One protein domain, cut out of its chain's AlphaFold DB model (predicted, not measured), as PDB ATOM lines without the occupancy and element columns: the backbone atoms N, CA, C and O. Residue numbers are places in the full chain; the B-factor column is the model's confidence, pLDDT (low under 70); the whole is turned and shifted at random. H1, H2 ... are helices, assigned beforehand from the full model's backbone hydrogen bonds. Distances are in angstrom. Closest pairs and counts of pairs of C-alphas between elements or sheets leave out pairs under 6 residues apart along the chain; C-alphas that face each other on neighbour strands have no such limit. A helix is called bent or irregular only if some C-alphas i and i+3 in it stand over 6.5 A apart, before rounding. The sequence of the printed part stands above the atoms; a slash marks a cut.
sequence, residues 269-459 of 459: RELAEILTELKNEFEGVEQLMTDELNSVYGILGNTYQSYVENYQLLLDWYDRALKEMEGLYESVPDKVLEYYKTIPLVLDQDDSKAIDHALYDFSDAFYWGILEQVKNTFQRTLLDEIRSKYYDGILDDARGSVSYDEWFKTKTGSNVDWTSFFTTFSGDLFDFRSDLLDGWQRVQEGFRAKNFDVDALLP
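What this domain is: This is residues 269 to 459 of the 459 residues of an uncharacterized protein of Clostridiaceae bacterium (UniProt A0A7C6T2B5). What shape do these atoms make? They make a long rod, a bundle in which H1, the bent H3, H4 and H5 run lengthwise side by side, with short H2 at one end and tiny H6 beside H3b and H5 near the other. What is it built of? The printed part has 191 residues with six named helices, H1 to H6 in chain order, and no named strand; its class is all helix. How large is it? It is loose, with a radius of gyration of the C-alphas of 21.7 A, and spans 73 by 25 by 22 A.

How they stand to each other: What touches near the first residues? H1, residues 269 to 300, touches H4, residues 352 to 400, the same way at a shallow tilt of 4 degrees; their closest C-alphas, of Lys 279 and Ile 370, are 6.1 A apart. H2, residues 304 to 310, touches residues 299 to 300 of H1 at a steep tilt of 60 degrees, with the C-alphas of Leu 300 and Tyr 307 closest at 4.7 A. Is any helix bent? H3, residues 312 to 346, was assigned as one helix by its hydrogen bonds but is bent, C-alphas 330 and 333 being 6.7 A apart, into H3a, residues 312 to 330, and H3b, residues 333 to 346. H3a touches H1, opposite ways at a shallow tilt of 10 degrees, closest at the C-alphas of Val 296 and Leu 313, 6.3 A. What follows? H4 and H5, residues 404 to 448, form a helical hairpin at a shallow tilt of 2 degrees, closest at the C-alphas of Arg 399 and Trp 407, 6.2 A. H6, residues 454 to 457, touches residues 442 to 446 of H5, closest at the C-alphas of Val 443 and Leu 457, 6.1 A. Are the helix backbones complete? Every O i to N i+4 pair is within hydrogen-bond range in H1, H2, H3a and H5, against 8 of 10 in H3b and 33 of 45 in H4; H6 is too short for such a pair.

Where its parts are: Where do the long helices lie? H1 begins at C-alpha 269 (99.627, 84.946, 144.223) and is 45.7 A long; H3a is 27.2 A, H3b 20.3 A, H4 67.8 A and H5 64.8 A, ending at C-alpha 448 (92.465, 79.977, 123.178). Is any irregular? H3b is irregular, only just, with C-alphas 341 and 344 6.54 A apart, and H4 is irregular, with C-alphas 397 and 400 7.2 A apart.

The domain as a whole: How far does it reach? The two C-alphas farthest apart, of Asp 350 and Ser 403, are 73.9 A apart. Is it continuous and confident? The printed part has no cut, and its five links between helices are tight. Its mean pLDDT is 93.0, with residue 459, the chain's last, under 70.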
ATOM      1  N   ARG A 269      98.974  83.877 143.469       91.50
ATOM      2  CA  ARG A 269      99.627  84.946 144.223       91.50
ATOM      3  C   ARG A 269     100.350  85.964 143.334       91.50
ATOM      4  O   ARG A 269     100.239  87.149 143.603       91.50
ATOM      5  N   GLU A 270     101.069  85.520 142.308       94.56
ATOM      6  CA  GLU A 270     101.861  86.407 141.439       94.56
ATOM      7  C   GLU A 270     100.932  87.296 140.598       94.56
ATOM      8  O   GLU A 270     101.117  88.508 140.526       94.56
ATOM      9  N   LEU A 271      99.845  86.722 140.070       95.31
ATOM     10  CA  LEU A 271      98.791  87.487 139.396       95.31
ATOM     11  C   LEU A 271      98.069  88.454 140.355       95.31
ATOM     12  O   LEU A 271      97.748  89.581 139.980       95.31
ATOM     13  N   ALA A 272      97.806  88.030 141.594       91.62
ATOM     14  CA  ALA A 272      97.165  88.863 142.612       91.62
ATOM     15  C   ALA A 272      98.042  90.051 143.040       91.62
ATOM     16  O   ALA A 272      97.519  91.138 143.280       91.62
ATOM     17  N   GLU A 273      99.362  89.859 143.126       92.81
ATOM     18  CA  GLU A 273     100.327  90.918 143.441       92.81
ATOM     19  C   GLU A 273     100.297  92.013 142.359       92.81
ATOM     20  O   GLU A 273     100.118  93.179 142.705       92.81
ATOM     21  N   ILE A 274     100.307  91.653 141.067       94.75
ATOM     22  CA  ILE A 274     100.195  92.626 139.959       94.75
ATOM     23  C   ILE A 274      98.873  93.410 140.023       94.75
ATOM     24  O   ILE A 274      98.866  94.635 139.893       94.75
ATOM     25  N   LEU A 275      97.742  92.732 140.262       92.38
ATOM     26  CA  LEU A 275      96.438  93.401 140.407       92.38
ATOM     27  C   LEU A 275      96.392  94.340 141.617       92.38
ATOM     28  O   LEU A 275      95.789  95.407 141.546       92.38
ATOM     29  N   THR A 276      97.036  93.954 142.718       90.25
ATOM     30  CA  THR A 276      97.132  94.789 143.921       90.25
ATOM     31  C   THR A 276      97.969  96.033 143.651       90.25
ATOM     32  O   THR A 276      97.604  97.125 144.075       90.25
ATOM     33  N   GLU A 277      99.078  95.900 142.924       92.62
ATOM     34  CA  GLU A 277      99.882  97.052 142.528       92.62
ATOM     35  C   GLU A 277      99.124  98.004 141.604       92.62
ATOM     36  O   GLU A 277      99.173  99.210 141.829       92.62
ATOM     37  N   LEU A 278      98.411  97.474 140.603       93.19
ATOM     38  CA  LEU A 278      97.533  98.271 139.742       93.19
ATOM     39  C   LEU A 278      96.507  99.035 140.581       93.19
ATOM     40  O   LEU A 278      96.403 100.250 140.461       93.19
ATOM     41  N   LYS A 279      95.801  98.339 141.475       91.56
ATOM     42  CA  LYS A 279      94.819  98.950 142.378       91.56
ATOM     43  C   LYS A 279      95.425 100.102 143.184       91.56
ATOM     44  O   LYS A 279      94.876 101.197 143.181       91.56
ATOM     45  N   ASN A 280      96.577  99.875 143.812       91.56
ATOM     46  CA  ASN A 280      97.239 100.874 144.649       91.56
ATOM     47  C   ASN A 280      97.674 102.129 143.868       91.56
ATOM     48  O   ASN A 280      97.714 103.212 144.448       91.56
ATOM     49  N   GLU A 281      98.028 102.007 142.584       94.69
ATOM     50  CA  GLU A 281      98.381 103.169 141.751       94.69
ATOM     51  C   GLU A 281      97.177 104.085 141.520       94.69
ATOM     52  O   GLU A 281      97.288 105.299 141.713       94.69
ATOM     53  N   PHE A 282      96.019 103.509 141.191       93.88
ATOM     54  CA  PHE A 282      94.779 104.270 141.036       93.88
ATOM     55  C   PHE A 282      94.302 104.851 142.372       93.88
ATOM     56  O   PHE A 282      94.082 106.059 142.450       93.88
ATOM     57  N   GLU A 283      94.251 104.044 143.439       92.00
ATOM     58  CA  GLU A 283      93.860 104.514 144.779       92.00
ATOM     59  C   GLU A 283      94.779 105.641 145.279       92.00
ATOM     60  O   GLU A 283      94.334 106.576 145.947       92.00
ATOM     61  N   GLY A 284      96.067 105.598 144.924       94.94
ATOM     62  CA  GLY A 284      97.023 106.656 145.234       94.94
ATOM     63  C   GLY A 284      96.669 107.995 144.580       94.94
ATOM     64  O   GLY A 284      96.724 109.029 145.250       94.94
ATOM     65  N   VAL A 285      96.284 107.989 143.300       96.62
ATOM     66  CA  VAL A 285      95.848 109.200 142.581       96.62
ATOM     67  C   VAL A 285      94.496 109.689 143.094       96.62
ATOM     68  O   VAL A 285      94.338 110.885 143.339       96.62
ATOM     69  N   GLU A 286      93.543 108.787 143.328       94.62
ATOM     70  CA  GLU A 286      92.232 109.115 143.901       94.62
ATOM     71  C   GLU A 286      92.363 109.815 145.260       94.62
ATOM     72  O   GLU A 286      91.782 110.884 145.478       94.62
ATOM     73  N   GLN A 287      93.181 109.259 146.158       94.38
ATOM     74  CA  GLN A 287      93.438 109.843 147.473       94.38
ATOM     75  C   GLN A 287      94.140 111.200 147.355       94.38
ATOM     76  O   GLN A 287      93.737 112.165 148.007       94.38
ATOM     77  N   LEU A 288      95.158 111.299 146.496       97.25
ATOM     78  CA  LEU A 288      95.897 112.538 146.260       97.25
ATOM     79  C   LEU A 288      94.976 113.668 145.783       97.25
ATOM     80  O   LEU A 288      95.062 114.784 146.300       97.25
ATOM     81  N   MET A 289      94.093 113.380 144.823       97.12
ATOM     82  CA  MET A 289      93.149 114.364 144.288       97.12
ATOM     83  C   MET A 289      92.068 114.733 145.301       97.12
ATOM     84  O   MET A 289      91.716 115.909 145.401       97.12
ATOM     85  N   THR A 290      91.601 113.771 146.097       95.62
ATOM     86  CA  THR A 290      90.647 114.010 147.189       95.62
ATOM     87  C   THR A 290      91.237 114.938 148.257       95.62
ATOM     88  O   THR A 290      90.612 115.927 148.646       95.62
ATOM     89  N   ASP A 291      92.464 114.678 148.711       96.56
ATOM     90  CA  ASP A 291      93.138 115.490 149.735       96.56
ATOM     91  C   ASP A 291      93.441 116.913 149.252       96.56
ATOM     92  O   ASP A 291      93.301 117.894 149.999       96.56
ATOM     93  N   GLU A 292      93.843 117.047 147.989       97.69
ATOM     94  CA  GLU A 292      94.066 118.351 147.383       97.69
ATOM     95  C   GLU A 292      92.761 119.135 147.244       97.69
ATOM     96  O   GLU A 292      92.721 120.306 147.628       97.69
ATOM     97  N   LEU A 293      91.678 118.495 146.792       96.62
ATOM     98  CA  LEU A 293      90.375 119.145 146.674       96.62
ATOM     99  C   LEU A 293      89.859 119.623 148.036       96.62
ATOM    100  O   LEU A 293      89.389 120.753 148.165       96.62
ATOM    101  N   ASN A 294      90.033 118.815 149.083       95.69
ATOM    102  CA  ASN A 294      89.712 119.207 150.455       95.69
ATOM    103  C   ASN A 294      90.497 120.451 150.909       95.69
ATOM    104  O   ASN A 294      89.954 121.327 151.592       95.69
ATOM    105  N   SER A 295      91.760 120.567 150.496       96.00
ATOM    106  CA  SER A 295      92.583 121.751 150.761       96.00
ATOM    107  C   SER A 295      92.087 122.975 149.982       96.00
ATOM    108  O   SER A 295      91.977 124.065 150.551       96.00
ATOM    109  N   VAL A 296      91.726 122.790 148.707       96.94
ATOM    110  CA  VAL A 296      91.116 123.816 147.846       96.94
ATOM    111  C   VAL A 296      89.815 124.326 148.469       96.94
ATOM    112  O   VAL A 296      89.641 125.538 148.613       96.94
ATOM    113  N   TYR A 297      88.944 123.438 148.956       94.94
ATOM    114  CA  TYR A 297      87.701 123.814 149.633       94.94
ATOM    115  C   TYR A 297      87.909 124.716 150.847       94.94
ATOM    116  O   TYR A 297      87.150 125.669 151.044       94.94
ATOM    117  N   GLY A 298      88.937 124.438 151.652       92.69
ATOM    118  CA  GLY A 298      89.277 125.261 152.811       92.69
ATOM    119  C   GLY A 298      89.627 126.706 152.442       92.69
ATOM    120  O   GLY A 298      89.381 127.609 153.242       92.69
ATOM    121  N   ILE A 299      90.162 126.930 151.237       95.12
ATOM    122  CA  ILE A 299      90.573 128.251 150.744       95.12
ATOM    123  C   ILE A 299      89.436 128.946 149.989       95.12
ATOM    124  O   ILE A 299      89.170 130.118 150.246       95.12
ATOM    125  N   LEU A 300      88.731 128.238 149.096       94.12
ATOM    126  CA  LEU A 300      87.564 128.783 148.389       94.12
ATOM    127  C   LEU A 300      86.486 129.245 149.375       94.12
ATOM    128  O   LEU A 300      85.821 130.254 149.135       94.12
ATOM    129  N   GLY A 301      86.351 128.560 150.513       91.38
ATOM    130  CA  GLY A 301      85.458 128.959 151.591       91.38
ATOM    131  C   GLY A 301      83.979 128.799 151.232       91.38
ATOM    132  O   GLY A 301      83.614 128.044 150.335       91.38
ATOM    133  N   ASN A 302      83.122 129.498 151.980       93.12
ATOM    134  CA  ASN A 302      81.661 129.382 151.926       93.12
ATOM    135  C   ASN A 302      80.954 130.695 151.536       93.12
ATOM    136  O   ASN A 302      79.782 130.883 151.850       93.12
ATOM    137  N   THR A 303      81.660 131.624 150.886       94.44
ATOM    138  CA  THR A 303      81.081 132.894 150.419       94.44
ATOM    139  C   THR A 303      81.382 133.123 148.946       94.44
ATOM    140  O   THR A 303      82.432 132.712 148.454       94.44
ATOM    141  N   TYR A 304      80.491 133.842 148.257       95.19
ATOM    142  CA  TYR A 304      80.662 134.190 146.844       95.19
ATOM    143  C   TYR A 304      81.974 134.938 146.584       95.19
ATOM    144  O   TYR A 304      82.715 134.592 145.670       95.19
ATOM    145  N   GLN A 305      82.307 135.913 147.434       95.31
ATOM    146  CA  GLN A 305      83.532 136.697 147.280       95.31
ATOM    147  C   GLN A 305      84.785 135.817 147.379       95.31
ATOM    148  O   GLN A 305      85.666 135.905 146.529       95.31
ATOM    149  N   SER A 306      84.839 134.935 148.382       96.06
ATOM    150  CA  SER A 306      85.968 134.019 148.570       96.06
ATOM    151  C   SER A 306      86.095 133.022 147.417       96.06
ATOM    152  O   SER A 306      87.209 132.744 146.973       96.06
ATOM    153  N   TYR A 307      84.969 132.534 146.885       96.06
ATOM    154  CA  TYR A 307      84.954 131.680 145.700       96.06
ATOM    155  C   TYR A 307      85.558 132.395 144.489       96.06
ATOM    156  O   TYR A 307      86.496 131.886 143.887       96.06
ATOM    157  N   VAL A 308      85.069 133.598 144.162       96.38
ATOM    158  CA  VAL A 308      85.540 134.368 142.999       96.38
ATOM    159  C   VAL A 308      87.019 134.734 143.126       96.38
ATOM    160  O   VAL A 308      87.764 134.615 142.156       96.38
ATOM    161  N   GLU A 309      87.466 135.153 144.314       97.19
ATOM    162  CA  GLU A 309      88.865 135.527 144.566       97.19
ATOM    163  C   GLU A 309      89.839 134.355 144.397       97.19
ATOM    164  O   GLU A 309      90.970 134.562 143.955       97.19
ATOM    165  N   ASN A 310      89.406 133.136 144.730       97.69
ATOM    166  CA  ASN A 310      90.260 131.949 144.770       97.69
ATOM    167  C   ASN A 310      89.934 130.915 143.681       97.69
ATOM    168  O   ASN A 310      90.502 129.824 143.695       97.69
ATOM    169  N   TYR A 311      89.058 131.243 142.725       96.69
ATOM    170  CA  TYR A 311      88.548 130.306 141.716       96.69
ATOM    171  C   TYR A 311      89.653 129.607 140.908       96.69
ATOM    172  O   TYR A 311      89.521 128.436 140.565       96.69
ATOM    173  N   GLN A 312      90.779 130.290 140.676       97.94
ATOM    174  CA  GLN A 312      91.930 129.718 139.973       97.94
ATOM    175  C   GLN A 312      92.453 128.432 140.631       97.94
ATOM    176  O   GLN A 312      92.895 127.543 139.919       97.94
ATOM    177  N   LEU A 313      92.344 128.281 141.956       98.06
ATOM    178  CA  LEU A 313      92.770 127.055 142.644       98.06
ATOM    179  C   LEU A 313      91.940 125.832 142.236       98.06
ATOM    180  O   LEU A 313      92.457 124.720 142.230       98.06
ATOM    181  N   LEU A 314      90.663 126.028 141.894       97.38
ATOM    182  CA  LEU A 314      89.815 124.949 141.395       97.38
ATOM    183  C   LEU A 314      90.178 124.579 139.950       97.38
ATOM    184  O   LEU A 314      90.170 123.402 139.608       97.38
ATOM    185  N   LEU A 315      90.545 125.564 139.123       98.25
ATOM    186  CA  LEU A 315      91.050 125.314 137.768       98.25
ATOM    187  C   LEU A 315      92.397 124.583 137.795       98.25
ATOM    188  O   LEU A 315      92.580 123.607 137.077       98.25
ATOM    189  N   ASP A 316      93.305 125.007 138.675       98.56
ATOM    190  CA  ASP A 316      94.601 124.354 138.865       98.56
ATOM    191  C   ASP A 316      94.419 122.897 139.333       98.56
ATOM    192  O   ASP A 316      95.166 122.010 138.914       98.56
ATOM    193  N   TRP A 317      93.398 122.631 140.161       98.50
ATOM    194  CA  TRP A 317      93.025 121.274 140.561       98.50
ATOM    195  C   TRP A 317      92.512 120.438 139.381       98.50
ATOM    196  O   TRP A 317      92.955 119.303 139.220       98.50
ATOM    197  N   TYR A 318      91.645 120.988 138.519       98.44
ATOM    198  CA  TYR A 318      91.190 120.299 137.302       98.44
ATOM    199  C   TYR A 318      92.358 119.912 136.389       98.44
ATOM    200  O   TYR A 318      92.467 118.755 135.981       98.44
ATOM    201  N   ASP A 319      93.256 120.855 136.101       98.50
ATOM    202  CA  ASP A 319      94.423 120.609 135.247       98.50
ATOM    203  C   ASP A 319      95.333 119.528 135.839       98.50
ATOM    204  O   ASP A 319      95.855 118.665 135.126       98.50
ATOM    205  N   ARG A 320      95.519 119.553 137.162       98.44
ATOM    206  CA  ARG A 320      96.325 118.551 137.848       98.44
ATOM    207  C   ARG A 320      95.671 117.174 137.823       98.44
ATOM    208  O   ARG A 320      96.361 116.211 137.508       98.44
ATOM    209  N   ALA A 321      94.373 117.082 138.093       98.00
ATOM    210  CA  ALA A 321      93.629 115.831 138.039       98.00
ATOM    211  C   ALA A 321      93.747 115.147 136.670       98.00
ATOM    212  O   ALA A 321      94.058 113.958 136.613       98.00
ATOM    213  N   LEU A 322      93.591 115.893 135.569       98.25
ATOM    214  CA  LEU A 322      93.783 115.343 134.220       98.25
ATOM    215  C   LEU A 322      95.209 114.822 134.012       98.25
ATOM    216  O   LEU A 322      95.395 113.735 133.473       98.25
ATOM    217  N   LYS A 323      96.214 115.559 134.488       98.31
ATOM    218  CA  LYS A 323      97.621 115.175 134.340       98.31
ATOM    219  C   LYS A 323      98.005 113.928 135.142       98.31
ATOM    220  O   LYS A 323      98.786 113.111 134.662       98.31
ATOM    221  N   GLU A 324      97.515 113.791 136.373       98.25
ATOM    222  CA  GLU A 324      97.789 112.598 137.188       98.25
ATOM    223  C   GLU A 324      97.127 111.359 136.557       98.25
ATOM    224  O   GLU A 324      97.736 110.292 136.512       98.25
ATOM    225  N   MET A 325      95.928 111.513 135.979       97.06
ATOM    226  CA  MET A 325      95.261 110.451 135.217       97.06
ATOM    227  C   MET A 325      95.997 110.095 133.919       97.06
ATOM    228  O   MET A 325      96.183 108.914 133.643       97.06
ATOM    229  N   GLU A 326      96.479 111.083 133.159       96.75
ATOM    230  CA  GLU A 326      97.330 110.864 131.978       96.75
ATOM    231  C   GLU A 326      98.577 110.043 132.340       96.75
ATOM    232  O   GLU A 326      98.919 109.088 131.645       96.75
ATOM    233  N   GLY A 327      99.201 110.340 133.485       97.06
ATOM    234  CA  GLY A 327     100.324 109.558 134.001       97.06
ATOM    235  C   GLY A 327      99.984 108.081 134.231       97.06
ATOM    236  O   GLY A 327     100.793 107.214 133.896       97.06
ATOM    237  N   LEU A 328      98.785 107.776 134.741       96.00
ATOM    238  CA  LEU A 328      98.306 106.393 134.866       96.00
ATOM    239  C   LEU A 328      98.060 105.753 133.498       96.00
ATOM    240  O   LEU A 328      98.403 104.590 133.295       96.00
ATOM    241  N   TYR A 329      97.499 106.495 132.543       94.44
ATOM    242  CA  TYR A 329      97.250 105.978 131.195       94.44
ATOM    243  C   TYR A 329      98.545 105.610 130.462       94.44
ATOM    244  O   TYR A 329      98.547 104.672 129.666       94.44
ATOM    245  N   GLU A 330      99.652 106.288 130.770       94.69
ATOM    246  CA  GLU A 330     100.981 105.947 130.258       94.69
ATOM    247  C   GLU A 330     101.612 104.739 130.973       94.69
ATOM    248  O   GLU A 330     102.251 103.917 130.315       94.69
ATOM    249  N   SER A 331     101.463 104.606 132.297       94.06
ATOM    250  CA  SER A 331     102.158 103.565 133.079       94.06
ATOM    251  C   SER A 331     101.435 102.218 133.125       94.06
ATOM    252  O   SER A 331     102.068 101.162 133.158       94.06
ATOM    253  N   VAL A 332     100.103 102.231 133.144       95.06
ATOM    254  CA  VAL A 332      99.277 101.037 133.349       95.06
ATOM    255  C   VAL A 332      99.378 100.010 132.212       95.06
ATOM    256  O   VAL A 332      99.426  98.818 132.533       95.06
ATOM    257  N   PRO A 333      99.459 100.381 130.915       94.50
ATOM    258  CA  PRO A 333      99.583  99.403 129.833       94.50
ATOM    259  C   PRO A 333     100.746  98.416 130.012       94.50
ATOM    260  O   PRO A 333     100.577  97.225 129.745       94.50
ATOM    261  N   ASP A 334     101.887  98.869 130.541       93.88
ATOM    262  CA  ASP A 334     103.048  98.008 130.802       93.88
ATOM    263  C   ASP A 334     102.752  96.951 131.879       93.88
ATOM    264  O   ASP A 334     103.136  95.787 131.739       93.88
ATOM    265  N   LYS A 335     102.007  97.315 132.928       94.06
ATOM    266  CA  LYS A 335     101.585  96.382 133.986       94.06
ATOM    267  C   LYS A 335     100.509  95.409 133.522       94.06
ATOM    268  O   LYS A 335     100.512  94.239 133.905       94.06
ATOM    269  N   VAL A 336      99.594  95.866 132.671       95.44
ATOM    270  CA  VAL A 336      98.611  94.986 132.024       95.44
ATOM    271  C   VAL A 336      99.326  93.955 131.144       95.44
ATOM    272  O   VAL A 336      99.014  92.763 131.199       95.44
ATOM    273  N   LEU A 337     100.343  94.383 130.393       95.62
ATOM    274  CA  LEU A 337     101.192  93.491 129.607       95.62
ATOM    275  C   LEU A 337     101.947  92.487 130.491       95.62
ATOM    276  O   LEU A 337     102.026  91.304 130.149       95.62
ATOM    277  N   GLU A 338     102.479  92.933 131.631       96.44
ATOM    278  CA  GLU A 338     103.123  92.072 132.627       96.44
ATOM    279  C   GLU A 338     102.167  90.993 133.152       96.44
ATOM    280  O   GLU A 338     102.539  89.815 133.194       96.44
ATOM    281  N   TYR A 339     100.918  91.353 133.469       96.88
ATOM    282  CA  TYR A 339      99.899  90.391 133.892       96.88
ATOM    283  C   TYR A 339      99.703  89.294 132.840       96.88
ATOM    284  O   TYR A 339      99.817  88.103 133.143       96.88
ATOM    285  N   TYR A 340      99.479  89.677 131.579       97.31
ATOM    286  CA  TYR A 340      99.269  88.718 130.493       97.31
ATOM    287  C   TYR A 340     100.478  87.814 130.261       97.31
ATOM    288  O   TYR A 340     100.310  86.613 130.050       97.31
ATOM    289  N   LYS A 341     101.698  88.357 130.340       97.38
ATOM    290  CA  LYS A 341     102.935  87.570 130.216       97.38
ATOM    291  C   LYS A 341     103.144  86.609 131.383       97.38
ATOM    292  O   LYS A 341     103.771  85.570 131.194       97.38
ATOM    293  N   THR A 342     102.608  86.924 132.557       97.94
ATOM    294  CA  THR A 342     102.745  86.098 133.762       97.94
ATOM    295  C   THR A 342     101.845  84.864 133.717       97.94
ATOM    296  O   THR A 342     102.276  83.788 134.124       97.94
ATOM    297  N   ILE A 343     100.642  84.961 133.137       97.25
ATOM    298  CA  ILE A 343      99.683  83.841 133.029       97.25
ATOM    299  C   ILE A 343     100.333  82.527 132.537       97.25
ATOM    300  O   ILE A 343     100.283  81.540 133.274       97.25
ATOM    301  N   PRO A 344     100.977  82.460 131.351       96.00
ATOM    302  CA  PRO A 344     101.550  81.212 130.836       96.00
ATOM    303  C   PRO A 344     102.831  80.758 131.556       96.00
ATOM    304  O   PRO A 344     103.348  79.686 131.235       96.00
ATOM    305  N   LEU A 345     103.377  81.569 132.472       96.62
ATOM    306  CA  LEU A 345     104.541  81.219 133.295       96.62
ATOM    307  C   LEU A 345     104.132  80.523 134.595       96.62
ATOM    308  O   LEU A 345     104.872  79.670 135.088       96.62
ATOM    309  N   VAL A 346     102.972  80.895 135.140       96.69
ATOM    310  CA  VAL A 346     102.515  80.468 136.471       96.69
ATOM    311  C   VAL A 346     101.391  79.441 136.423       96.69
ATOM    312  O   VAL A 346     101.163  78.746 137.413       96.69
ATOM    313  N   LEU A 347     100.694  79.341 135.291       95.62
ATOM    314  CA  LEU A 347      99.629  78.369 135.058       95.62
ATOM    315  C   LEU A 347     100.066  77.301 134.056       95.62
ATOM    316  O   LEU A 347     100.906  77.535 133.184       95.62
ATOM    317  N   ASP A 348      99.457  76.122 134.168       94.81
ATOM    318  CA  ASP A 348      99.611  75.070 133.168       94.81
ATOM    319  C   ASP A 348      98.981  75.524 131.841       94.81
ATOM    320  O   ASP A 348      97.784  75.790 131.762       94.81
ATOM    321  N   GLN A 349      99.794  75.604 130.785       93.31
ATOM    322  CA  GLN A 349      99.367  76.041 129.453       93.31
ATOM    323  C   GLN A 349      98.368  75.078 128.795       93.31
ATOM    324  O   GLN A 349      97.663  75.463 127.854       93.31
ATOM    325  N   ASP A 350      98.279  73.835 129.272       93.81
ATOM    326  CA  ASP A 350      97.274  72.872 128.833       93.81
ATOM    327  C   ASP A 350      95.941  73.026 129.584       93.81
ATOM    328  O   ASP A 350      94.898  72.663 129.031       93.81
ATOM    329  N   ASP A 351      95.940  73.667 130.757       93.50
ATOM    330  CA  ASP A 351      94.739  73.973 131.537       93.50
ATOM    331  C   ASP A 351      94.046  75.241 131.017       93.50
ATOM    332  O   ASP A 351      94.205  76.356 131.519       93.50
ATOM    333  N   SER A 352      93.238  75.072 129.968       90.50
ATOM    334  CA  SER A 352      92.477  76.181 129.388       90.50
ATOM    335  C   SER A 352      91.504  76.824 130.377       90.50
ATOM    336  O   SER A 352      91.225  78.010 130.236       90.50
ATOM    337  N   LYS A 353      90.993  76.070 131.364       88.94
ATOM    338  CA  LYS A 353      90.048  76.601 132.354       88.94
ATOM    339  C   LYS A 353      90.765  77.573 133.289       88.94
ATOM    340  O   LYS A 353      90.286  78.689 133.456       88.94
ATOM    341  N   ALA A 354      91.930  77.193 133.819       91.62
ATOM    342  CA  ALA A 354      92.732  78.070 134.672       91.62
ATOM    343  C   ALA A 354      93.161  79.359 133.945       91.62
ATOM    344  O   ALA A 354      93.117  80.447 134.520       91.62
ATOM    345  N   ILE A 355      93.531  79.253 132.665       94.25
ATOM    346  CA  ILE A 355      93.916  80.405 131.838       94.25
ATOM    347  C   ILE A 355      92.727  81.337 131.577       94.25
ATOM    348  O   ILE A 355      92.855  82.550 131.758       94.25
ATOM    349  N   ASP A 356      91.576  80.790 131.171       90.62
ATOM    350  CA  ASP A 356      90.360  81.582 130.962       90.62
ATOM    351  C   ASP A 356      89.948  82.277 132.269       90.62
ATOM    352  O   ASP A 356      89.648  83.471 132.264       90.62
ATOM    353  N   HIS A 357      89.999  81.566 133.399       90.44
ATOM    354  CA  HIS A 357      89.748  82.128 134.723       90.44
ATOM    355  C   HIS A 357      90.672  83.297 135.051       90.44
ATOM    356  O   HIS A 357      90.166  84.352 135.407       90.44
ATOM    357  N   ALA A 358      91.986  83.177 134.853       93.81
ATOM    358  CA  ALA A 358      92.915  84.279 135.103       93.81
ATOM    359  C   ALA A 358      92.624  85.518 134.235       93.81
ATOM    360  O   ALA A 358      92.616  86.643 134.734       93.81
ATOM    361  N   LEU A 359      92.325  85.333 132.944       93.12
ATOM    362  CA  LEU A 359      91.955  86.443 132.056       93.12
ATOM    363  C   LEU A 359      90.648  87.116 132.478       93.12
ATOM    364  O   LEU A 359      90.518  88.340 132.384       93.12
ATOM    365  N   TYR A 360      89.670  86.328 132.923       88.75
ATOM    366  CA  TYR A 360      88.416  86.856 133.433       88.75
ATOM    367  C   TYR A 360      88.599  87.554 134.776       88.75
ATOM    368  O   TYR A 360      88.033  88.625 134.944       88.75
ATOM    369  N   ASP A 361      89.404  87.015 135.687       89.25
ATOM    370  CA  ASP A 361      89.681  87.617 136.995       89.25
ATOM    371  C   ASP A 361      90.386  88.962 136.852       89.25
ATOM    372  O   ASP A 361      90.067  89.903 137.577       89.25
ATOM    373  N   PHE A 362      91.294  89.083 135.880       91.38
ATOM    374  CA  PHE A 362      91.860  90.370 135.495       91.38
ATOM    375  C   PHE A 362      90.785  91.334 135.011       91.38
ATOM    376  O   PHE A 362      90.693  92.451 135.512       91.38
ATOM    377  N   SER A 363      89.957  90.901 134.055       87.94
ATOM    378  CA  SER A 363      88.921  91.762 133.485       87.94
ATOM    379  C   SER A 363      87.955  92.270 134.562       87.94
ATOM    380  O   SER A 363      87.566  93.438 134.587       87.94
ATOM    381  N   ASP A 364      87.628  91.378 135.489       83.88
ATOM    382  CA  ASP A 364      86.757  91.600 136.627       83.88
ATOM    383  C   ASP A 364      87.318  92.621 137.618       83.88
ATOM    384  O   ASP A 364      86.634  93.577 137.978       83.88
ATOM    385  N   ALA A 365      88.573  92.431 138.028       87.06
ATOM    386  CA  ALA A 365      89.245  93.297 138.987       87.06
ATOM    387  C   ALA A 365      89.585  94.662 138.382       87.06
ATOM    388  O   ALA A 365      89.451  95.688 139.042       87.06
ATOM    389  N   PHE A 366      90.022  94.686 137.124       88.50
ATOM    390  CA  PHE A 366      90.550  95.888 136.501       88.50
ATOM    391  C   PHE A 366      89.461  96.738 135.833       88.50
ATOM    392  O   PHE A 366      89.251  97.879 136.238       88.50
ATOM    393  N   TYR A 367      88.714  96.203 134.856       84.06
ATOM    394  CA  TYR A 367      87.722  97.010 134.125       84.06
ATOM    395  C   TYR A 367      86.456  97.274 134.932       84.06
ATOM    396  O   TYR A 367      85.895  98.364 134.842       84.06
ATOM    397  N   TRP A 368      85.981  96.268 135.667       78.19
ATOM    398  CA  TRP A 368      84.731  96.351 136.428       78.19
ATOM    399  C   TRP A 368      84.936  96.696 137.906       78.19
ATOM    400  O   TRP A 368      83.956  96.965 138.592       78.19
ATOM    401  N   GLY A 369      86.184  96.691 138.380       82.56
ATOM    402  CA  GLY A 369      86.568  97.141 139.716       82.56
ATOM    403  C   GLY A 369      87.292  98.483 139.652       82.56
ATOM    404  O   GLY A 369      86.675  99.530 139.807       82.56
ATOM    405  N   ILE A 370      88.599  98.453 139.381       88.12
ATOM    406  CA  ILE A 370      89.498  99.618 139.479       88.12
ATOM    407  C   ILE A 370      89.044 100.799 138.602       88.12
ATOM    408  O   ILE A 370      88.871 101.903 139.110       88.12
ATOM    409  N   LEU A 371      88.813 100.597 137.300       88.75
ATOM    410  CA  LEU A 371      88.430 101.706 136.408       88.75
ATOM    411  C   LEU A 371      87.034 102.262 136.711       88.75
ATOM    412  O   LEU A 371      86.779 103.454 136.538       88.75
ATOM    413  N   GLU A 372      86.124 101.399 137.158       84.31
ATOM    414  CA  GLU A 372      84.786 101.807 137.579       84.31
ATOM    415  C   GLU A 372      84.848 102.635 138.868       84.31
ATOM    416  O   GLU A 372      84.166 103.654 138.972       84.31
ATOM    417  N   GLN A 373      85.717 102.254 139.808       85.50
ATOM    418  CA  GLN A 373      85.961 103.006 141.034       85.50
ATOM    419  C   GLN A 373      86.504 104.405 140.735       85.50
ATOM    420  O   GLN A 373      85.935 105.383 141.206       85.50
ATOM    421  N   VAL A 374      87.497 104.516 139.855       90.06
ATOM    422  CA  VAL A 374      88.056 105.807 139.417       90.06
ATOM    423  C   VAL A 374      86.983 106.698 138.809       90.06
ATOM    424  O   VAL A 374      86.862 107.877 139.154       90.06
ATOM    425  N   LYS A 375      86.156 106.132 137.923       89.06
ATOM    426  CA  LYS A 375      85.014 106.842 137.348       89.06
ATOM    427  C   LYS A 375      84.084 107.357 138.447       89.06
ATOM    428  O   LYS A 375      83.696 108.523 138.412       89.06
ATOM    429  N   ASN A 376      83.739 106.509 139.417       85.44
ATOM    430  CA  ASN A 376      82.860 106.871 140.526       85.44
ATOM    431  C   ASN A 376      83.475 107.972 141.401       85.44
ATOM    432  O   ASN A 376      82.823 108.993 141.608       85.44
ATOM    433  N   THR A 377      84.729 107.830 141.829       89.12
ATOM    434  CA  THR A 377      85.431 108.826 142.645       89.12
ATOM    435  C   THR A 377      85.432 110.191 141.966       89.12
ATOM    436  O   THR A 377      84.947 111.169 142.532       89.12
ATOM    437  N   PHE A 378      85.908 110.288 140.726       91.56
ATOM    438  CA  PHE A 378      86.008 111.588 140.061       91.56
ATOM    439  C   PHE A 378      84.643 112.150 139.665       91.56
ATOM    440  O   PHE A 378      84.350 113.303 139.974       91.56
ATOM    441  N   GLN A 379      83.799 111.365 138.992       86.62
ATOM    442  CA  GLN A 379      82.555 111.892 138.425       86.62
ATOM    443  C   GLN A 379      81.438 112.026 139.453       86.62
ATOM    444  O   GLN A 379      80.660 112.970 139.364       86.62
ATOM    445  N   ARG A 380      81.333 111.088 140.397       81.81
ATOM    446  CA  ARG A 380      80.150 110.929 141.261       81.81
ATOM    447  C   ARG A 380      80.400 111.347 142.703       81.81
ATOM    448  O   ARG A 380      79.439 111.564 143.432       81.81
ATOM    449  N   THR A 381      81.664 111.484 143.095       87.00
ATOM    450  CA  THR A 381      82.043 112.019 144.406       87.00
ATOM    451  C   THR A 381      82.608 113.424 144.254       87.00
ATOM    452  O   THR A 381      81.960 114.393 144.639       87.00
ATOM    453  N   LEU A 382      83.784 113.568 143.640       92.56
ATOM    454  CA  LEU A 382      84.516 114.836 143.630       92.56
ATOM    455  C   LEU A 382      83.797 115.912 142.802       92.56
ATOM    456  O   LEU A 382      83.568 117.019 143.289       92.56
ATOM    457  N   LEU A 383      83.395 115.599 141.565       92.00
ATOM    458  CA  LEU A 383      82.706 116.569 140.707       92.00
ATOM    459  C   LEU A 383      81.282 116.888 141.157       92.00
ATOM    460  O   LEU A 383      80.869 118.046 141.034       92.00
ATOM    461  N   ASP A 384      80.560 115.901 141.684       87.06
ATOM    462  CA  ASP A 384      79.230 116.105 142.256       87.06
ATOM    463  C   ASP A 384      79.306 116.982 143.516       87.06
ATOM    464  O   ASP A 384      78.484 117.885 143.677       87.06
ATOM    465  N   GLU A 385      80.320 116.811 144.372       90.19
ATOM    466  CA  GLU A 385      80.519 117.683 145.535       90.19
ATOM    467  C   GLU A 385      80.887 119.112 145.116       90.19
ATOM    468  O   GLU A 385      80.293 120.070 145.618       90.19
ATOM    469  N   ILE A 386      81.806 119.283 144.157       93.62
ATOM    470  CA  ILE A 386      82.140 120.603 143.597       93.62
ATOM    471  C   ILE A 386      80.871 121.290 143.086       93.62
ATOM    472  O   ILE A 386      80.638 122.471 143.374       93.62
ATOM    473  N   ARG A 387      80.041 120.547 142.344       89.69
ATOM    474  CA  ARG A 387      78.773 121.033 141.805       89.69
ATOM    475  C   ARG A 387      77.820 121.447 142.917       89.69
ATOM    476  O   ARG A 387      77.409 122.605 142.956       89.69
ATOM    477  N   SER A 388      77.551 120.546 143.856       88.31
ATOM    478  CA  SER A 388      76.643 120.788 144.975       88.31
ATOM    479  C   SER A 388      77.069 121.992 145.818       88.31
ATOM    480  O   SER A 388      76.248 122.840 146.159       88.31
ATOM    481  N   LYS A 389      78.358 122.094 146.140       90.94
ATOM    482  CA  LYS A 389      78.887 123.097 147.067       90.94
ATOM    483  C   LYS A 389      78.975 124.485 146.453       90.94
ATOM    484  O   LYS A 389      78.665 125.478 147.114       90.94
ATOM    485  N   TYR A 390      79.427 124.572 145.204       91.31
ATOM    486  CA  TYR A 390      79.703 125.857 144.572       91.31
ATOM    487  C   TYR A 390      78.626 126.276 143.590       91.31
ATOM    488  O   TYR A 390      78.152 127.400 143.687       91.31
ATOM    489  N   TYR A 391      78.216 125.405 142.676       85.56
ATOM    490  CA  TYR A 391      77.274 125.759 141.613       85.56
ATOM    491  C   TYR A 391      75.867 125.845 142.168       85.56
ATOM    492  O   TYR A 391      75.247 126.905 142.123       85.56
ATOM    493  N   ASP A 392      75.447 124.747 142.783       84.69
ATOM    494  CA  ASP A 392      74.154 124.598 143.428       84.69
ATOM    495  C   ASP A 392      74.197 125.134 144.872       84.69
ATOM    496  O   ASP A 392      73.231 125.023 145.613       84.69
ATOM    497  N   GLY A 393      75.308 125.715 145.316       89.00
ATOM    498  CA  GLY A 393      75.430 126.338 146.632       89.00
ATOM    499  C   GLY A 393      75.749 127.814 146.487       89.00
ATOM    500  O   GLY A 393      74.892 128.632 146.162       89.00
ATOM    501  N   ILE A 394      77.022 128.148 146.685       92.25
ATOM    502  CA  ILE A 394      77.506 129.533 146.783       92.25
ATOM    503  C   ILE A 394      77.083 130.423 145.602       92.25
ATOM    504  O   ILE A 394      76.737 131.589 145.802       92.25
ATOM    505  N   LEU A 395      77.166 129.912 144.373       91.38
ATOM    506  CA  LEU A 395      76.840 130.670 143.169       91.38
ATOM    507  C   LEU A 395      75.334 130.871 143.028       91.38
ATOM    508  O   LEU A 395      74.913 131.972 142.684       91.38
ATOM    509  N   ASP A 396      74.522 129.859 143.321       86.62
ATOM    510  CA  ASP A 396      73.064 129.986 143.358       86.62
ATOM    511  C   ASP A 396      72.600 131.006 144.395       86.62
ATOM    512  O   ASP A 396      71.870 131.943 144.059       86.62
ATOM    513  N   ASP A 397      73.088 130.884 145.628       88.56
ATOM    514  CA  ASP A 397      72.691 131.736 146.754       88.56
ATOM    515  C   ASP A 397      73.063 133.215 146.525       88.56
ATOM    516  O   ASP A 397      72.469 134.135 147.099       88.56
ATOM    517  N   ALA A 398      74.031 133.479 145.643       90.44
ATOM    518  CA  ALA A 398      74.465 134.824 145.295       90.44
ATOM    519  C   ALA A 398      73.519 135.573 144.334       90.44
ATOM    520  O   ALA A 398      73.697 136.784 144.176       90.44
ATOM    521  N   ARG A 399      72.511 134.920 143.724       82.25
ATOM    522  CA  ARG A 399      71.639 135.507 142.678       82.25
ATOM    523  C   ARG A 399      70.953 136.822 143.090       82.25
ATOM    524  O   ARG A 399      70.729 137.675 142.239       82.25
ATOM    525  N   GLY A 400      70.675 137.015 144.383       81.38
ATOM    526  CA  GLY A 400      70.110 138.258 144.941       81.38
ATOM    527  C   GLY A 400      71.106 139.157 145.690       81.38
ATOM    528  O   GLY A 400      70.724 140.211 146.196       81.38
ATOM    529  N   SER A 401      72.371 138.744 145.797       86.88
ATOM    530  CA  SER A 401      73.391 139.409 146.624       86.88
ATOM    531  C   SER A 401      74.410 140.222 145.816       86.88
ATOM    532  O   SER A 401      75.086 141.084 146.378       86.88
ATOM    533  N   VAL A 402      74.525 139.967 144.511       89.94
ATOM    534  CA  VAL A 402      75.401 140.696 143.577       89.94
ATOM    535  C   VAL A 402      74.622 141.125 142.330       89.94
ATOM    536  O   VAL A 402      73.450 140.791 142.174       89.94
ATOM    537  N   SER A 403      75.242 141.904 141.436       90.69
ATOM    538  CA  SER A 403      74.566 142.303 140.193       90.69
ATOM    539  C   SER A 403      74.306 141.096 139.283       90.69
ATOM    540  O   SER A 403      75.156 140.212 139.180       90.69
ATOM    541  N   TYR A 404      73.166 141.084 138.584       83.62
ATOM    542  CA  TYR A 404      72.800 139.986 137.681       83.62
ATOM    543  C   TYR A 404      73.887 139.695 136.634       83.62
ATOM    544  O   TYR A 404      74.250 138.541 136.445       83.62
ATOM    545  N   ASP A 405      74.450 140.728 135.996       90.38
ATOM    546  CA  ASP A 405      75.493 140.565 134.972       90.38
ATOM    547  C   ASP A 405      76.757 139.894 135.528       90.38
ATOM    548  O   ASP A 405      77.381 139.066 134.862       90.38
ATOM    549  N   GLU A 406      77.141 140.253 136.755       93.12
ATOM    550  CA  GLU A 406      78.285 139.660 137.442       93.12
ATOM    551  C   GLU A 406      78.004 138.205 137.817       93.12
ATOM    552  O   GLU A 406      78.773 137.322 137.438       93.12
ATOM    553  N   TRP A 407      76.877 137.953 138.489       93.19
ATOM    554  CA  TRP A 407      76.433 136.614 138.867       93.19
ATOM    555  C   TRP A 407      76.358 135.685 137.653       93.19
ATOM    556  O   TRP A 407      76.945 134.602 137.654       93.19
ATOM    557  N   PHE A 408      75.687 136.133 136.589       89.00
ATOM    558  CA  PHE A 408      75.480 135.362 135.370       89.00
ATOM    559  C   PHE A 408      76.811 135.004 134.712       89.00
ATOM    560  O   PHE A 408      77.034 133.852 134.337       89.00
ATOM    561  N   LYS A 409      77.729 135.971 134.597       94.62
ATOM    562  CA  LYS A 409      79.053 135.739 134.014       94.62
ATOM    563  C   LYS A 409      79.869 134.744 134.835       94.62
ATOM    564  O   LYS A 409      80.457 133.840 134.248       94.62
ATOM    565  N   THR A 410      79.910 134.902 136.158       94.69
ATOM    566  CA  THR A 410      80.632 133.984 137.047       94.69
ATOM    567  C   THR A 410      80.053 132.579 136.932       94.69
ATOM    568  O   THR A 410      80.779 131.644 136.619       94.69
ATOM    569  N   LYS A 411      78.732 132.431 137.083       91.56
ATOM    570  CA  LYS A 411      78.065 131.127 137.065       91.56
ATOM    571  C   LYS A 411      78.230 130.401 135.731       91.56
ATOM    572  O   LYS A 411      78.536 129.211 135.710       91.56
ATOM    573  N   THR A 412      78.052 131.105 134.614       91.12
ATOM    574  CA  THR A 412      78.210 130.504 133.282       91.12
ATOM    575  C   THR A 412      79.660 130.164 132.964       91.12
ATOM    576  O   THR A 412      79.904 129.083 132.437       91.12
ATOM    577  N   GLY A 413      80.611 131.037 133.313       94.25
ATOM    578  CA  GLY A 413      82.043 130.778 133.152       94.25
ATOM    579  C   GLY A 413      82.468 129.530 133.916       94.25
ATOM    580  O   GLY A 413      82.975 128.590 133.312       94.25
ATOM    581  N   SER A 414      82.121 129.463 135.203       93.88
ATOM    582  CA  SER A 414      82.418 128.293 136.017       93.88
ATOM    583  C   SER A 414      81.807 127.015 135.434       93.88
ATOM    584  O   SER A 414      82.449 125.970 135.411       93.88
ATOM    585  N   ASN A 415      80.570 127.083 134.920       91.06
ATOM    586  CA  ASN A 415      79.888 125.898 134.390       91.06
ATOM    587  C   ASN A 415      80.554 125.372 133.110       91.06
ATOM    588  O   ASN A 415      80.594 124.163 132.884       91.06
ATOM    589  N   VAL A 416      81.097 126.270 132.283       95.12
ATOM    590  CA  VAL A 416      81.893 125.896 131.107       95.12
ATOM    591  C   VAL A 416      83.152 125.146 131.531       95.12
ATOM    592  O   VAL A 416      83.431 124.093 130.962       95.12
ATOM    593  N   ASP A 417      83.865 125.632 132.546       96.50
ATOM    594  CA  ASP A 417      85.109 125.011 133.011       96.50
ATOM    595  C   ASP A 417      84.859 123.628 133.641       96.50
ATOM    596  O   ASP A 417      85.532 122.658 133.291       96.50
ATOM    597  N   TRP A 418      83.827 123.496 134.489       95.06
ATOM    598  CA  TRP A 418      83.407 122.195 135.035       95.06
ATOM    599  C   TRP A 418      83.012 121.215 133.928       95.06
ATOM    600  O   TRP A 418      83.456 120.068 133.925       95.06
ATOM    601  N   THR A 419      82.219 121.673 132.952       93.62
ATOM    602  CA  THR A 419      81.784 120.829 131.828       93.62
ATOM    603  C   THR A 419      82.978 120.395 130.988       93.62
ATOM    604  O   THR A 419      83.063 119.230 130.610       93.62
ATOM    605  N   SER A 420      83.917 121.306 130.725       97.00
ATOM    606  CA  SER A 420      85.143 121.006 129.990       97.00
ATOM    607  C   SER A 420      85.924 119.893 130.685       97.00
ATOM    608  O   SER A 420      86.165 118.862 130.062       97.00
ATOM    609  N   PHE A 421      86.230 120.044 131.979       97.12
ATOM    610  CA  PHE A 421      86.916 119.003 132.749       97.12
ATOM    611  C   PHE A 421      86.160 117.669 132.718       97.12
ATOM    612  O   PHE A 421      86.749 116.648 132.373       97.12
ATOM    613  N   PHE A 422      84.853 117.681 133.016       94.19
ATOM    614  CA  PHE A 422      84.025 116.473 133.020       94.19
ATOM    615  C   PHE A 422      84.098 115.739 131.678       94.19
ATOM    616  O   PHE A 422      84.306 114.526 131.645       94.19
ATOM    617  N   THR A 423      83.935 116.461 130.566       95.56
ATOM    618  CA  THR A 423      83.944 115.855 129.228       95.56
ATOM    619  C   THR A 423      85.316 115.321 128.834       95.56
ATOM    620  O   THR A 423      85.373 114.220 128.293       95.56
ATOM    621  N   THR A 424      86.397 116.039 129.150       97.81
ATOM    622  CA  THR A 424      87.770 115.586 128.888       97.81
ATOM    623  C   THR A 424      88.088 114.332 129.694       97.81
ATOM    624  O   THR A 424      88.376 113.299 129.105       97.81
ATOM    625  N   PHE A 425      87.908 114.370 131.019       96.62
ATOM    626  CA  PHE A 425      88.142 113.211 131.887       96.62
ATOM    627  C   PHE A 425      87.348 111.980 131.424       96.62
ATOM    628  O   PHE A 425      87.886 110.878 131.339       96.62
ATOM    629  N   SER A 426      86.062 112.167 131.107       93.00
ATOM    630  CA  SER A 426      85.189 111.073 130.669       93.00
ATOM    631  C   SER A 426      85.613 110.493 129.322       93.00
ATOM    632  O   SER A 426      85.534 109.279 129.140       93.00
ATOM    633  N   GLY A 427      86.027 111.351 128.385       96.56
ATOM    634  CA  GLY A 427      86.529 110.942 127.076       96.56
ATOM    635  C   GLY A 427      87.826 110.153 127.200       96.56
ATOM    636  O   GLY A 427      87.891 109.025 126.725       96.56
ATOM    637  N   ASP A 428      88.802 110.693 127.928       97.31
ATOM    638  CA  ASP A 428      90.115 110.066 128.087       97.31
ATOM    639  C   ASP A 428      90.010 108.709 128.801       97.31
ATOM    640  O   ASP A 428      90.608 107.724 128.367       97.31
ATOM    641  N   LEU A 429      89.189 108.612 129.857       94.94
ATOM    642  CA  LEU A 429      88.947 107.345 130.555       94.94
ATOM    643  C   LEU A 429      88.244 106.315 129.656       94.94
ATOM    644  O   LEU A 429      88.531 105.118 129.742       94.94
ATOM    645  N   PHE A 430      87.310 106.760 128.809       93.25
ATOM    646  CA  PHE A 430      86.620 105.890 127.858       93.25
ATOM    647  C   PHE A 430      87.581 105.341 126.800       93.25
ATOM    648  O   PHE A 430      87.597 104.127 126.580       93.25
ATOM    649  N   ASP A 431      88.391 106.207 126.194       95.75
ATOM    650  CA  ASP A 431      89.365 105.826 125.168       95.75
ATOM    651  C   ASP A 431      90.400 104.853 125.750       95.75
ATOM    652  O   ASP A 431      90.585 103.754 125.223       95.75
ATOM    653  N   PHE A 432      90.961 105.174 126.921       95.38
ATOM    654  CA  PHE A 432      91.889 104.298 127.639       95.38
ATOM    655  C   PHE A 432      91.291 102.912 127.933       95.38
ATOM    656  O   PHE A 432      91.918 101.874 127.693       95.38
ATOM    657  N   ARG A 433      90.046 102.868 128.425       92.31
ATOM    658  CA  ARG A 433      89.333 101.608 128.679       92.31
ATOM    659  C   ARG A 433      89.128 100.807 127.393       92.31
ATOM    660  O   ARG A 433      89.264  99.583 127.426       92.31
ATOM    661  N   SER A 434      88.764 101.475 126.300       91.69
ATOM    662  CA  SER A 434      88.520 100.843 125.002       91.69
ATOM    663  C   SER A 434      89.791 100.195 124.455       91.69
ATOM    664  O   SER A 434      89.763  99.019 124.090       91.69
ATOM    665  N   ASP A 435      90.914 100.914 124.481       92.44
ATOM    666  CA  ASP A 435      92.204 100.418 123.992       92.44
ATOM    667  C   ASP A 435      92.664  99.171 124.761       92.44
ATOM    668  O   ASP A 435      93.091  98.169 124.175       92.44
ATOM    669  N   LEU A 436      92.515  99.184 126.088       92.56
ATOM    670  CA  LEU A 436      92.852  98.027 126.909       92.56
ATOM    671  C   LEU A 436      91.910  96.842 126.662       92.56
ATOM    672  O   LEU A 436      92.370  95.699 126.691       92.56
ATOM    673  N   LEU A 437      90.613  97.076 126.442       90.31
ATOM    674  CA  LEU A 437      89.647  96.009 126.160       90.31
ATOM    675  C   LEU A 437      89.947  95.315 124.825       90.31
ATOM    676  O   LEU A 437      89.901  94.084 124.757       90.31
ATOM    677  N   ASP A 438      90.311  96.080 123.796       91.69
ATOM    678  CA  ASP A 438      90.758  95.541 122.508       91.69
ATOM    679  C   ASP A 438      91.995  94.646 122.681       91.69
ATOM    680  O   ASP A 438      92.078  93.559 122.097       91.69
ATOM    681  N   GLY A 439      92.944  95.063 123.526       93.50
ATOM    682  CA  GLY A 439      94.107  94.252 123.887       93.50
ATOM    683  C   GLY A 439      93.724  92.948 124.596       93.50
ATOM    684  O   GLY A 439      94.171  91.867 124.202       93.50
ATOM    685  N   TRP A 440      92.846  93.022 125.598       94.69
ATOM    686  CA  TRP A 440      92.350  91.845 126.320       94.69
ATOM    687  C   TRP A 440      91.698  90.819 125.384       94.69
ATOM    688  O   TRP A 440      91.993  89.626 125.480       94.69
ATOM    689  N   GLN A 441      90.866  91.269 124.435       93.38
ATOM    690  CA  GLN A 441      90.212  90.384 123.464       93.38
ATOM    691  C   GLN A 441      91.235  89.639 122.597       93.38
ATOM    692  O   GLN A 441      91.141  88.420 122.441       93.38
ATOM    693  N   ARG A 442      92.259  90.340 122.092       96.12
ATOM    694  CA  ARG A 442      93.335  89.723 121.295       96.12
ATOM    695  C   ARG A 442      94.117  88.681 122.088       96.12
ATOM    696  O   ARG A 442      94.410  87.606 121.563       96.12
ATOM    697  N   VAL A 443      94.442  88.978 123.349       97.12
ATOM    698  CA  VAL A 443      95.136  88.031 124.236       97.12
ATOM    699  C   VAL A 443      94.272  86.805 124.498       97.12
ATOM    700  O   VAL A 443      94.753  85.681 124.356       97.12
ATOM    701  N   GLN A 444      92.987  86.998 124.806       95.31
ATOM    702  CA  GLN A 444      92.052  85.900 125.026       95.31
ATOM    703  C   GLN A 444      91.945  84.983 123.800       95.31
ATOM    704  O   GLN A 444      92.039  83.758 123.925       95.31
ATOM    705  N   GLU A 445      91.774  85.551 122.605       95.12
ATOM    706  CA  GLU A 445      91.724  84.787 121.356       95.12
ATOM    707  C   GLU A 445      93.036  84.039 121.088       95.12
ATOM    708  O   GLU A 445      93.016  82.854 120.735       95.12
ATOM    709  N   GLY A 446      94.177  84.696 121.312       96.75
ATOM    710  CA  GLY A 446      95.502  84.096 121.179       96.75
ATOM    711  C   GLY A 446      95.705  82.905 122.114       96.75
ATOM    712  O   GLY A 446      96.094  81.826 121.663       96.75
ATOM    713  N   PHE A 447      95.363  83.056 123.393       96.81
ATOM    714  CA  PHE A 447      95.519  82.007 124.401       96.81
ATOM    715  C   PHE A 447      94.601  80.811 124.121       96.81
ATOM    716  O   PHE A 447      95.043  79.661 124.214       96.81
ATOM    717  N   ARG A 448      93.364  81.046 123.661       92.81
ATOM    718  CA  ARG A 448      92.465  79.977 123.178       92.81
ATOM    719  C   ARG A 448      93.041  79.228 121.976       92.81
ATOM    720  O   ARG A 448      92.861  78.016 121.864       92.81
ATOM    721  N   ALA A 449      93.774  79.924 121.109       95.31
ATOM    722  CA  ALA A 449      94.511  79.332 119.995       95.31
ATOM    723  C   ALA A 449      95.868  78.715 120.401       95.31
ATOM    724  O   ALA A 449      96.620  78.287 119.524       95.31
ATOM    725  N   LYS A 450      96.182  78.648 121.705       94.94
ATOM    726  CA  LYS A 450      97.470  78.188 122.260       94.94
ATOM    727  C   LYS A 450      98.678  79.007 121.778       94.94
ATOM    728  O   LYS A 450      99.802  78.510 121.758       94.94
ATOM    729  N   ASN A 451      98.458  80.263 121.390       96.31
ATOM    730  CA  ASN A 451      99.520  81.232 121.159       96.31
ATOM    731  C   ASN A 451      99.731  82.064 122.430       96.31
ATOM    732  O   ASN A 451      98.918  82.928 122.732       96.31
ATOM    733  N   PHE A 452     100.825  81.811 123.151       96.44
ATOM    734  CA  PHE A 452     101.169  82.516 124.394       96.44
ATOM    735  C   PHE A 452     102.231  83.614 124.205       96.44
ATOM    736  O   PHE A 452     102.727  84.169 125.183       96.44
ATOM    737  N   ASP A 453     102.596  83.932 122.959       96.00
ATOM    738  CA  ASP A 453     103.488  85.049 122.644       96.00
ATOM    739  C   ASP A 453     102.707  86.370 122.697       96.00
ATOM    740  O   ASP A 453     102.149  86.830 121.700       96.00
ATOM    741  N   VAL A 454     102.620  86.950 123.898       95.69
ATOM    742  CA  VAL A 454     101.849  88.177 124.153       95.69
ATOM    743  C   VAL A 454     102.375  89.361 123.335       95.69
ATOM    744  O   VAL A 454     101.573  90.140 122.829       95.69
ATOM    745  N   ASP A 455     103.692  89.458 123.130       94.62
ATOM    746  CA  ASP A 455     104.300  90.524 122.318       94.62
ATOM    747  C   ASP A 455     103.873  90.429 120.844       94.62
ATOM    748  O   ASP A 455     103.721  91.441 120.165       94.62
ATOM    749  N   ALA A 456     103.630  89.217 120.337       93.94
ATOM    750  CA  ALA A 456     103.085  89.028 118.995       93.94
ATOM    751  C   ALA A 456     101.573  89.313 118.900       93.94
ATOM    752  O   ALA A 456     101.074  89.600 117.808       93.94
ATOM    753  N   LEU A 457     100.833  89.199 120.009       94.12
ATOM    754  CA  LEU A 457      99.385  89.443 120.070       94.12
ATOM    755  C   LEU A 457      99.042  90.929 120.249       94.12
ATOM    756  O   LEU A 457      97.988  91.372 119.782       94.12
ATOM    757  N   LEU A 458      99.930  91.686 120.896       91.12
ATOM    758  CA  LEU A 458      99.784  93.107 121.217       91.12
ATOM    759  C   LEU A 458     100.904  93.934 120.548       91.12
ATOM    760  O   LEU A 458     101.865  94.299 121.222       91.12
ATOM    761  N   PRO A 459     100.818  94.169 119.223       67.00
ATOM    762  CA  PRO A 459     101.870  94.822 118.441       67.00
ATOM    763  C   PRO A 459     101.971  96.338 118.625       67.00
ATOM    764  O   PRO A 459     100.931  96.972 118.921       67.00
TER     765      PRO A 459